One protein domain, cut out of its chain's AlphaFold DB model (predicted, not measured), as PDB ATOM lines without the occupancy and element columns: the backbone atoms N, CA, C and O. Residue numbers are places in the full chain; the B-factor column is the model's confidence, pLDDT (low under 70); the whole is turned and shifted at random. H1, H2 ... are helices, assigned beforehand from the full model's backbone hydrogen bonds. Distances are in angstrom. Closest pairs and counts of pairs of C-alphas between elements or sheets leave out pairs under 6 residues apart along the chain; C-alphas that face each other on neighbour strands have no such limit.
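Overview. This is residues 51 to 118 of the 126 residues of an uncharacterized protein of Cytospora leucostoma (UniProt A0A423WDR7). One long helix, H3, makes the length: its residues 101 to 118 stick out as a free arm from a small body of H1, the short H2, loops and the rest of H3. The printed part has 68 residues with three named helices, H1, H2, H3 in chain order, and no named strand: all helix. The whole is loose, radius of gyration of the C-alphas 15.9 A, spanning 51 by 23 by 18 A.

Along the chain. Find C-alpha 89 at (86.866, -36.664, 27.732); from there H3, residues 89 to 118, runs 44.0 A to C-alpha 118 at (60.794, -64.640, 5.930). H1, residues 51 to 65, starts at (76.837, -17.468, 16.945) and is 21.0 A long. H2 is residues 80 to 83.

Arrangement. Look at Val 92 of H3: H1 is close but not clearly touching, C-alpha 64 being closest at 7.8 A, at a steep tilt of 67 degrees, the same way. H1 and H2 touch, the closest C-alphas, Tyr 57 and Val 82, 4.9 A apart. H2 and H3 are apart. In H1 and H3 every O i to N i+4 pair is within hydrogen-bond range; H2 is too short for one.

Size, cuts and confidence. The C-alphas of Phe 51 and Ser 118, the two farthest apart, are 51.0 A apart. The printed part has no cut. The link from H1 to H2 is long, 14 residues. Residues 115 to 118 have pLDDT under 70.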
ATOM      1  N   PHE A  51      78.132 -16.786  16.892       93.94
ATOM      2  CA  PHE A  51      76.837 -17.468  16.945       93.94
ATOM      3  C   PHE A  51      76.957 -18.954  16.589       93.94
ATOM      4  O   PHE A  51      76.390 -19.795  17.288       93.94
ATOM      5  N   TYR A  52      77.734 -19.304  15.562       92.19
ATOM      6  CA  TYR A  52      77.974 -20.692  15.162       92.19
ATOM      7  C   TYR A  52      78.616 -21.530  16.281       92.19
ATOM      8  O   TYR A  52      78.166 -22.653  16.557       92.19
ATOM      9  N   ILE A  53      79.631 -20.982  16.959       92.19
ATOM     10  CA  ILE A  53      80.282 -21.618  18.114       92.19
ATOM     11  C   ILE A  53      79.267 -21.833  19.236       92.19
ATOM     12  O   ILE A  53      79.131 -22.949  19.750       92.19
ATOM     13  N   THR A  54      78.520 -20.787  19.584       92.56
ATOM     14  CA  THR A  54      77.562 -20.792  20.696       92.56
ATOM     15  C   THR A  54      76.425 -21.783  20.453       92.56
ATOM     16  O   THR A  54      76.133 -22.633  21.296       92.56
ATOM     17  N   TRP A  55      75.831 -21.760  19.259       93.56
ATOM     18  CA  TRP A  55      74.793 -22.708  18.862       93.56
ATOM     19  C   TRP A  55      75.302 -24.150  18.902       93.56
ATOM     20  O   TRP A  55      74.631 -25.055  19.414       93.56
ATOM     21  N   THR A  56      76.509 -24.383  18.380       91.94
ATOM     22  CA  THR A  56      77.122 -25.711  18.405       91.94
ATOM     23  C   THR A  56      77.341 -26.183  19.839       91.94
ATOM     24  O   THR A  56      76.957 -27.309  20.159       91.94
ATOM     25  N   TYR A  57      77.882 -25.333  20.712       92.94
ATOM     26  CA  TYR A  57      78.077 -25.638  22.127       92.94
ATOM     27  C   TYR A  57      76.772 -26.074  22.806       92.94
ATOM     28  O   TYR A  57      76.710 -27.169  23.371       92.94
ATOM     29  N   PHE A  58      75.699 -25.283  22.691       93.81
ATOM     30  CA  PHE A  58      74.415 -25.604  23.327       93.81
ATOM     31  C   PHE A  58      73.765 -26.869  22.757       93.81
ATOM     32  O   PHE A  58      73.226 -27.686  23.511       93.81
ATOM     33  N   SER A  59      73.857 -27.083  21.441       92.94
ATOM     34  CA  SER A  59      73.363 -28.305  20.799       92.94
ATOM     35  C   SER A  59      74.068 -29.553  21.345       92.94
ATOM     36  O   SER A  59      73.420 -30.550  21.677       92.94
ATOM     37  N   ARG A  60      75.395 -29.492  21.510       92.06
ATOM     38  CA  ARG A  60      76.193 -30.605  22.041       92.06
ATOM     39  C   ARG A  60      75.990 -30.810  23.537       92.06
ATOM     40  O   ARG A  60      75.773 -31.946  23.952       92.06
ATOM     41  N   LYS A  61      75.931 -29.733  24.324       93.25
ATOM     42  CA  LYS A  61      75.604 -29.780  25.758       93.25
ATOM     43  C   LYS A  61      74.247 -30.448  25.998       93.25
ATOM     44  O   LYS A  61      74.107 -31.294  26.881       93.25
ATOM     45  N   LYS A  62      73.249 -30.168  25.146       93.75
ATOM     46  CA  LYS A  62      71.938 -30.842  25.180       93.75
ATOM     47  C   LYS A  62      72.034 -32.342  24.873       93.75
ATOM     48  O   LYS A  62      71.316 -33.113  25.506       93.75
ATOM     49  N   LYS A  63      72.893 -32.774  23.939       92.12
ATOM     50  CA  LYS A  63      73.117 -34.207  23.639       92.12
ATOM     51  C   LYS A  63      73.765 -34.934  24.811       92.12
ATOM     52  O   LYS A  63      73.236 -35.957  25.235       92.12
ATOM     53  N   VAL A  64      74.825 -34.365  25.382       92.38
ATOM     54  CA  VAL A  64      75.515 -34.927  26.556       92.38
ATOM     55  C   VAL A  64      74.552 -35.077  27.727       92.38
ATOM     56  O   VAL A  64      74.504 -36.136  28.348       92.38
ATOM     57  N   ARG A  65      73.734 -34.050  27.993       91.88
ATOM     58  CA  ARG A  65      72.730 -34.091  29.064       91.88
ATOM     59  C   ARG A  65      71.671 -35.176  28.850       91.88
ATOM     60  O   ARG A  65      71.146 -35.708  29.816       91.88
ATOM     61  N   LYS A  66      71.392 -35.539  27.596       93.75
ATOM     62  CA  LYS A  66      70.523 -36.669  27.223       93.75
ATOM     63  C   LYS A  66      71.249 -38.021  27.200       93.75
ATOM     64  O   LYS A  66      70.675 -38.994  26.727       93.75
ATOM     65  N   GLY A  67      72.512 -38.087  27.628       91.00
ATOM     66  CA  GLY A  67      73.307 -39.311  27.559       91.00
ATOM     67  C   GLY A  67      73.643 -39.738  26.128       91.00
ATOM     68  O   GLY A  67      73.851 -40.918  25.874       91.00
ATOM     69  N   ARG A  68      73.690 -38.799  25.177       90.81
ATOM     70  CA  ARG A  68      74.086 -39.059  23.788       90.81
ATOM     71  C   ARG A  68      75.461 -38.488  23.497       90.81
ATOM     72  O   ARG A  68      75.832 -37.437  24.021       90.81
ATOM     73  N   TYR A  69      76.186 -39.144  22.602       91.25
ATOM     74  CA  TYR A  69      77.494 -38.687  22.154       91.25
ATOM     75  C   TYR A  69      77.408 -37.276  21.514       91.25
ATOM     76  O   TYR A  69      76.563 -37.041  20.639       91.25
ATOM     77  N   PRO A  70      78.245 -36.303  21.939       88.25
ATOM     78  CA  PRO A  70      78.187 -34.917  21.455       88.25
ATOM     79  C   PRO A  70      78.538 -34.755  19.965       88.25
ATOM     80  O   PRO A  70      78.118 -33.770  19.348       88.25
ATOM     81  N   GLY A  71      79.229 -35.731  19.367       86.19
ATOM     82  CA  GLY A  71      79.691 -35.719  17.977       86.19
ATOM     83  C   GLY A  71      81.199 -35.472  17.850       86.19
ATOM     84  O   GLY A  71      81.852 -35.067  18.808       86.19
ATOM     85  N   GLY A  72      81.744 -35.689  16.651       86.81
ATOM     86  CA  GLY A  72      83.168 -35.497  16.343       86.81
ATOM     87  C   GLY A  72      83.585 -34.031  16.144       86.81
ATOM     88  O   GLY A  72      82.781 -33.123  16.398       86.81
ATOM     89  N   PRO A  73      84.827 -33.769  15.696       86.94
ATOM     90  CA  PRO A  73      85.303 -32.421  15.385       86.94
ATOM     91  C   PRO A  73      84.423 -31.739  14.327       86.94
ATOM     92  O   PRO A  73      83.803 -32.399  13.494       86.94
ATOM     93  N   LYS A  74      84.321 -30.408  14.394       87.00
ATOM     94  CA  LYS A  74      83.579 -29.589  13.425       87.00
ATOM     95  C   LYS A  74      84.505 -28.538  12.812       87.00
ATOM     96  O   LYS A  74      85.401 -28.070  13.511       87.00
ATOM     97  N   PRO A  75      84.285 -28.157  11.542       87.88
ATOM     98  CA  PRO A  75      85.075 -27.112  10.908       87.88
ATOM     99  C   PRO A  75      84.922 -25.799  11.679       87.88
ATOM    100  O   PRO A  75      83.854 -25.523  12.227       87.88
ATOM    101  N   LEU A  76      85.992 -25.003  11.720       86.38
ATOM    102  CA  LEU A  76      86.026 -23.694  12.381       86.38
ATOM    103  C   LEU A  76      85.740 -23.743  13.899       86.38
ATOM    104  O   LEU A  76      85.392 -22.735  14.502       86.38
ATOM    105  N   ILE A  77      85.887 -24.905  14.545       89.44
ATOM    106  CA  ILE A  77      85.834 -25.043  16.007       89.44
ATOM    107  C   ILE A  77      86.998 -25.926  16.438       89.44
ATOM    108  O   ILE A  77      86.982 -27.131  16.206       89.44
ATOM    109  N   TYR A  78      87.976 -25.336  17.120       88.75
ATOM    110  CA  TYR A  78      89.169 -26.046  17.602       88.75
ATOM    111  C   TYR A  78      89.117 -26.356  19.105       88.75
ATOM    112  O   TYR A  78      89.882 -27.173  19.606       88.75
ATOM    113  N   SER A  79      88.194 -25.728  19.843       88.62
ATOM    114  CA  SER A  79      88.107 -25.883  21.298       88.62
ATOM    115  C   SER A  79      87.464 -27.220  21.697       88.62
ATOM    116  O   SER A  79      86.283 -27.442  21.395       88.62
ATOM    117  N   PRO A  80      88.168 -28.085  22.459       86.38
ATOM    118  CA  PRO A  80      87.613 -29.359  22.912       86.38
ATOM    119  C   PRO A  80      86.429 -29.168  23.865       86.38
ATOM    120  O   PRO A  80      85.516 -29.989  23.868       86.38
ATOM    121  N   ARG A  81      86.367 -28.058  24.615       88.25
ATOM    122  CA  ARG A  81      85.221 -27.735  25.487       88.25
ATOM    123  C   ARG A  81      83.926 -27.542  24.694       88.25
ATOM    124  O   ARG A  81      82.884 -28.078  25.070       88.25
ATOM    125  N   VAL A  82      84.005 -26.836  23.563       89.12
ATOM    126  CA  VAL A  82      82.858 -26.598  22.672       89.12
ATOM    127  C   VAL A  82      82.438 -27.891  21.973       89.12
ATOM    128  O   VAL A  82      81.253 -28.217  21.929       89.12
ATOM    129  N   ILE A  83      83.410 -28.659  21.471       90.19
ATOM    130  CA  ILE A  83      83.182 -29.933  20.769       90.19
ATOM    131  C   ILE A  83      82.600 -30.994  21.707       90.19
ATOM    132  O   ILE A  83      81.714 -31.745  21.306       90.19
ATOM    133  N   ASN A  84      83.041 -31.047  22.959       91.31
ATOM    134  CA  ASN A  84      82.543 -32.022  23.924       91.31
ATOM    135  C   ASN A  84      81.243 -31.574  24.593       91.31
ATOM    136  O   ASN A  84      80.648 -32.355  25.328       91.31
ATOM    137  N   GLY A  85      80.781 -30.343  24.343       89.50
ATOM    138  CA  GLY A  85      79.588 -29.800  24.987       89.50
ATOM    139  C   GLY A  85      79.732 -29.763  26.506       89.50
ATOM    140  O   GLY A  85      78.794 -30.151  27.197       89.50
ATOM    141  N   ASP A  86      80.906 -29.333  26.990       91.06
ATOM    142  CA  ASP A  86      81.256 -29.237  28.420       91.06
ATOM    143  C   ASP A  86      81.507 -30.585  29.133       91.06
ATOM    144  O   ASP A  86      81.700 -30.643  30.343       91.06
ATOM    145  N   ALA A  87      81.510 -31.702  28.402       91.62
ATOM    146  CA  ALA A  87      81.758 -33.018  28.981       91.62
ATOM    147  C   ALA A  87      83.255 -33.324  29.162       91.62
ATOM    148  O   ALA A  87      84.078 -33.024  28.292       91.62
ATOM    149  N   SER A  88      83.588 -34.038  30.244       92.94
ATOM    150  CA  SER A  88      84.910 -34.656  30.419       92.94
ATOM    151  C   SER A  88      85.215 -35.630  29.266       92.94
ATOM    152  O   SER A  88      84.315 -36.372  28.852       92.94
ATOM    153  N   PRO A  89      86.468 -35.709  28.772       91.38
ATOM    154  CA  PRO A  89      86.866 -36.664  27.732       91.38
ATOM    155  C   PRO A  89      86.481 -38.115  28.054       91.38
ATOM    156  O   PRO A  89      86.047 -38.862  27.176       91.38
ATOM    157  N   GLN A  90      86.562 -38.502  29.330       93.81
ATOM    158  CA  GLN A  90      86.157 -39.829  29.798       93.81
ATOM    159  C   GLN A  90      84.656 -40.051  29.598       93.81
ATOM    160  O   GLN A  90      84.239 -41.083  29.070       93.81
ATOM    161  N   ARG A  91      83.839 -39.051  29.952       91.31
ATOM    162  CA  ARG A  91      82.386 -39.099  29.774       91.31
ATOM    163  C   ARG A  91      82.020 -39.183  28.298       91.31
ATOM    164  O   ARG A  91      81.180 -39.992  27.929       91.31
ATOM    165  N   VAL A  92      82.675 -38.402  27.443       92.69
ATOM    166  CA  VAL A  92      82.469 -38.462  25.987       92.69
ATOM    167  C   VAL A  92      82.772 -39.858  25.446       92.69
ATOM    168  O   VAL A  92      81.976 -40.396  24.675       92.69
ATOM    169  N   ARG A  93      83.872 -40.478  25.895       93.00
ATOM    170  CA  ARG A  93      84.244 -41.844  25.506       93.00
ATOM    171  C   ARG A  93      83.217 -42.876  25.972       93.00
ATOM    172  O   ARG A  93      82.833 -43.737  25.189       93.00
ATOM    173  N   GLN A  94      82.720 -42.759  27.203       95.00
ATOM    174  CA  GLN A  94      81.642 -43.616  27.710       95.00
ATOM    175  C   GLN A  94      80.372 -43.501  26.856       95.00
ATOM    176  O   GLN A  94      79.799 -44.518  26.475       95.00
ATOM    177  N   LEU A  95      79.958 -42.276  26.514       94.38
ATOM    178  CA  LEU A  95      78.775 -42.027  25.683       94.38
ATOM    179  C   LEU A  95      78.936 -42.584  24.263       94.38
ATOM    180  O   LEU A  95      77.983 -43.119  23.705       94.38
ATOM    181  N   TYR A  96      80.139 -42.493  23.693       92.75
ATOM    182  CA  TYR A  96      80.460 -43.084  22.395       92.75
ATOM    183  C   TYR A  96      80.327 -44.613  22.410       92.75
ATOM    184  O   TYR A  96      79.665 -45.187  21.549       92.75
ATOM    185  N   LEU A  97      80.908 -45.269  23.418       94.56
ATOM    186  CA  LEU A  97      80.831 -46.724  23.577       94.56
ATOM    187  C   LEU A  97      79.398 -47.204  23.851       94.56
ATOM    188  O   LEU A  97      79.007 -48.270  23.383       94.56
ATOM    189  N   ALA A  98      78.611 -46.432  24.606       92.94
ATOM    190  CA  ALA A  98      77.200 -46.726  24.843       92.94
ATOM    191  C   ALA A  98      76.368 -46.623  23.552       92.94
ATOM    192  O   ALA A  98      75.545 -47.493  23.284       92.94
ATOM    193  N   GLU A  99      76.606 -45.599  22.722       92.88
ATOM    194  CA  GLU A  99      75.896 -45.435  21.445       92.88
ATOM    195  C   GLU A  99      76.267 -46.526  20.427       92.88
ATOM    196  O   GLU A  99      75.403 -46.950  19.661       92.88
ATOM    197  N   GLN A 100      77.514 -47.016  20.425       93.00
ATOM    198  CA  GLN A 100      77.912 -48.158  19.590       93.00
ATOM    199  C   GLN A 100      77.222 -49.456  20.010       93.00
ATOM    200  O   GLN A 100      76.593 -50.094  19.168       93.00
ATOM    201  N   ARG A 101      77.238 -49.789  21.307       93.00
ATOM    202  CA  ARG A 101      76.550 -50.982  21.828       93.00
ATOM    203  C   ARG A 101      75.059 -50.983  21.496       93.00
ATOM    204  O   ARG A 101      74.550 -51.951  20.946       93.00
ATOM    205  N   ALA A 102      74.376 -49.858  21.714       91.69
ATOM    206  CA  ALA A 102      72.956 -49.736  21.381       91.69
ATOM    207  C   ALA A 102      72.671 -49.906  19.872       91.69
ATOM    208  O   ALA A 102      71.624 -50.432  19.490       91.69
ATOM    209  N   LYS A 103      73.587 -49.464  18.995       91.81
ATOM    210  CA  LYS A 103      73.466 -49.679  17.543       91.81
ATOM    211  C   LYS A 103      73.644 -51.147  17.167       91.81
ATOM    212  O   LYS A 103      72.871 -51.632  16.344       91.81
ATOM    213  N   GLU A 104      74.624 -51.832  17.750       92.38
ATOM    214  CA  GLU A 104      74.873 -53.260  17.519       92.38
ATOM    215  C   GLU A 104      73.683 -54.117  17.965       92.38
ATOM    216  O   GLU A 104      73.151 -54.892  17.170       92.38
ATOM    217  N   GLU A 105      73.185 -53.902  19.186       92.31
ATOM    218  CA  GLU A 105      71.991 -54.580  19.711       92.31
ATOM    219  C   GLU A 105      70.762 -54.337  18.817       92.31
ATOM    220  O   GLU A 105      70.012 -55.261  18.484       92.31
ATOM    221  N   GLY A 106      70.572 -53.092  18.366       91.94
ATOM    222  CA  GLY A 106      69.497 -52.728  17.445       91.94
ATOM    223  C   GLY A 106      69.613 -53.405  16.075       91.94
ATOM    224  O   GLY A 106      68.593 -53.782  15.493       91.94
ATOM    225  N   LEU A 107      70.834 -53.580  15.560       91.06
ATOM    226  CA  LEU A 107      71.099 -54.277  14.301       91.06
ATOM    227  C   LEU A 107      70.774 -55.773  14.421       91.06
ATOM    228  O   LEU A 107      70.053 -56.307  13.577       91.06
ATOM    229  N   MET A 108      71.223 -56.425  15.500       87.25
ATOM    230  CA  MET A 108      70.926 -57.838  15.771       87.25
ATOM    231  C   MET A 108      69.417 -58.086  15.879       87.25
ATOM    232  O   MET A 108      68.892 -59.021  15.271       87.25
ATOM    233  N   ARG A 109      68.693 -57.208  16.585       88.38
ATOM    234  CA  ARG A 109      67.234 -57.304  16.738       88.38
ATOM    235  C   ARG A 109      66.475 -57.121  15.418       88.38
ATOM    236  O   ARG A 109      65.457 -57.774  15.203       88.38
ATOM    237  N   LYS A 110      66.951 -56.253  14.520       89.19
ATOM    238  CA  LYS A 110      66.373 -56.114  13.170       89.19
ATOM    239  C   LYS A 110      66.631 -57.351  12.311       89.19
ATOM    240  O   LYS A 110      65.754 -57.774  11.563       89.19
ATOM    241  N   GLN A 111      67.820 -57.939  12.423       86.44
ATOM    242  CA  GLN A 111      68.172 -59.133  11.661       86.44
ATOM    243  C   GLN A 111      67.360 -60.357  12.115       86.44
ATOM    244  O   GLN A 111      66.902 -61.133  11.275       86.44
ATOM    245  N   SER A 112      67.118 -60.512  13.423       82.31
ATOM    246  CA  SER A 112      66.258 -61.580  13.943       82.31
ATOM    247  C   SER A 112      64.795 -61.410  13.522       82.31
ATOM    248  O   SER A 112      64.168 -62.395  13.126       82.31
ATOM    249  N   SER A 113      64.263 -60.180  13.499       79.38
ATOM    250  CA  SER A 113      62.887 -59.937  13.041       79.38
ATOM    251  C   SER A 113      62.707 -60.204  11.540       79.38
ATOM    252  O   SER A 113      61.698 -60.785  11.146       79.38
ATOM    253  N   GLN A 114      63.687 -59.852  10.697       77.31
ATOM    254  CA  GLN A 114      63.649 -60.162   9.260       77.31
ATOM    255  C   GLN A 114      63.717 -61.670   8.973       77.31
ATOM    256  O   GLN A 114      63.001 -62.160   8.094       77.31
ATOM    257  N   ARG A 115      64.533 -62.424   9.727       68.12
ATOM    258  CA  ARG A 115      64.606 -63.892   9.610       68.12
ATOM    259  C   ARG A 115      63.304 -64.571  10.046       68.12
ATOM    260  O   ARG A 115      62.849 -65.482   9.362       68.12
ATOM    261  N   GLY A 116      62.679 -64.098  11.127       62.44
ATOM    262  CA  GLY A 116      61.375 -64.597  11.582       62.44
ATOM    263  C   GLY A 116      60.237 -64.314  10.594       62.44
ATOM    264  O   GLY A 116      59.395 -65.178  10.372       62.44
ATOM    265  N   ALA A 117      60.244 -63.145   9.942       60.91
ATOM    266  CA  ALA A 117      59.233 -62.773   8.949       60.91
ATOM    267  C   ALA A 117      59.359 -63.551   7.622       60.91
ATOM    268  O   ALA A 117      58.346 -63.893   7.018       60.91
ATOM    269  N   SER A 118      60.580 -63.880   7.179       57.34
ATOM    270  CA  SER A 118      60.794 -64.640   5.930       57.34
ATOM    271  C   SER A 118      60.537 -66.149   6.070       57.34
ATOM    272  O   SER A 118      60.305 -66.824   5.071       57.34
TER     273      SER A 118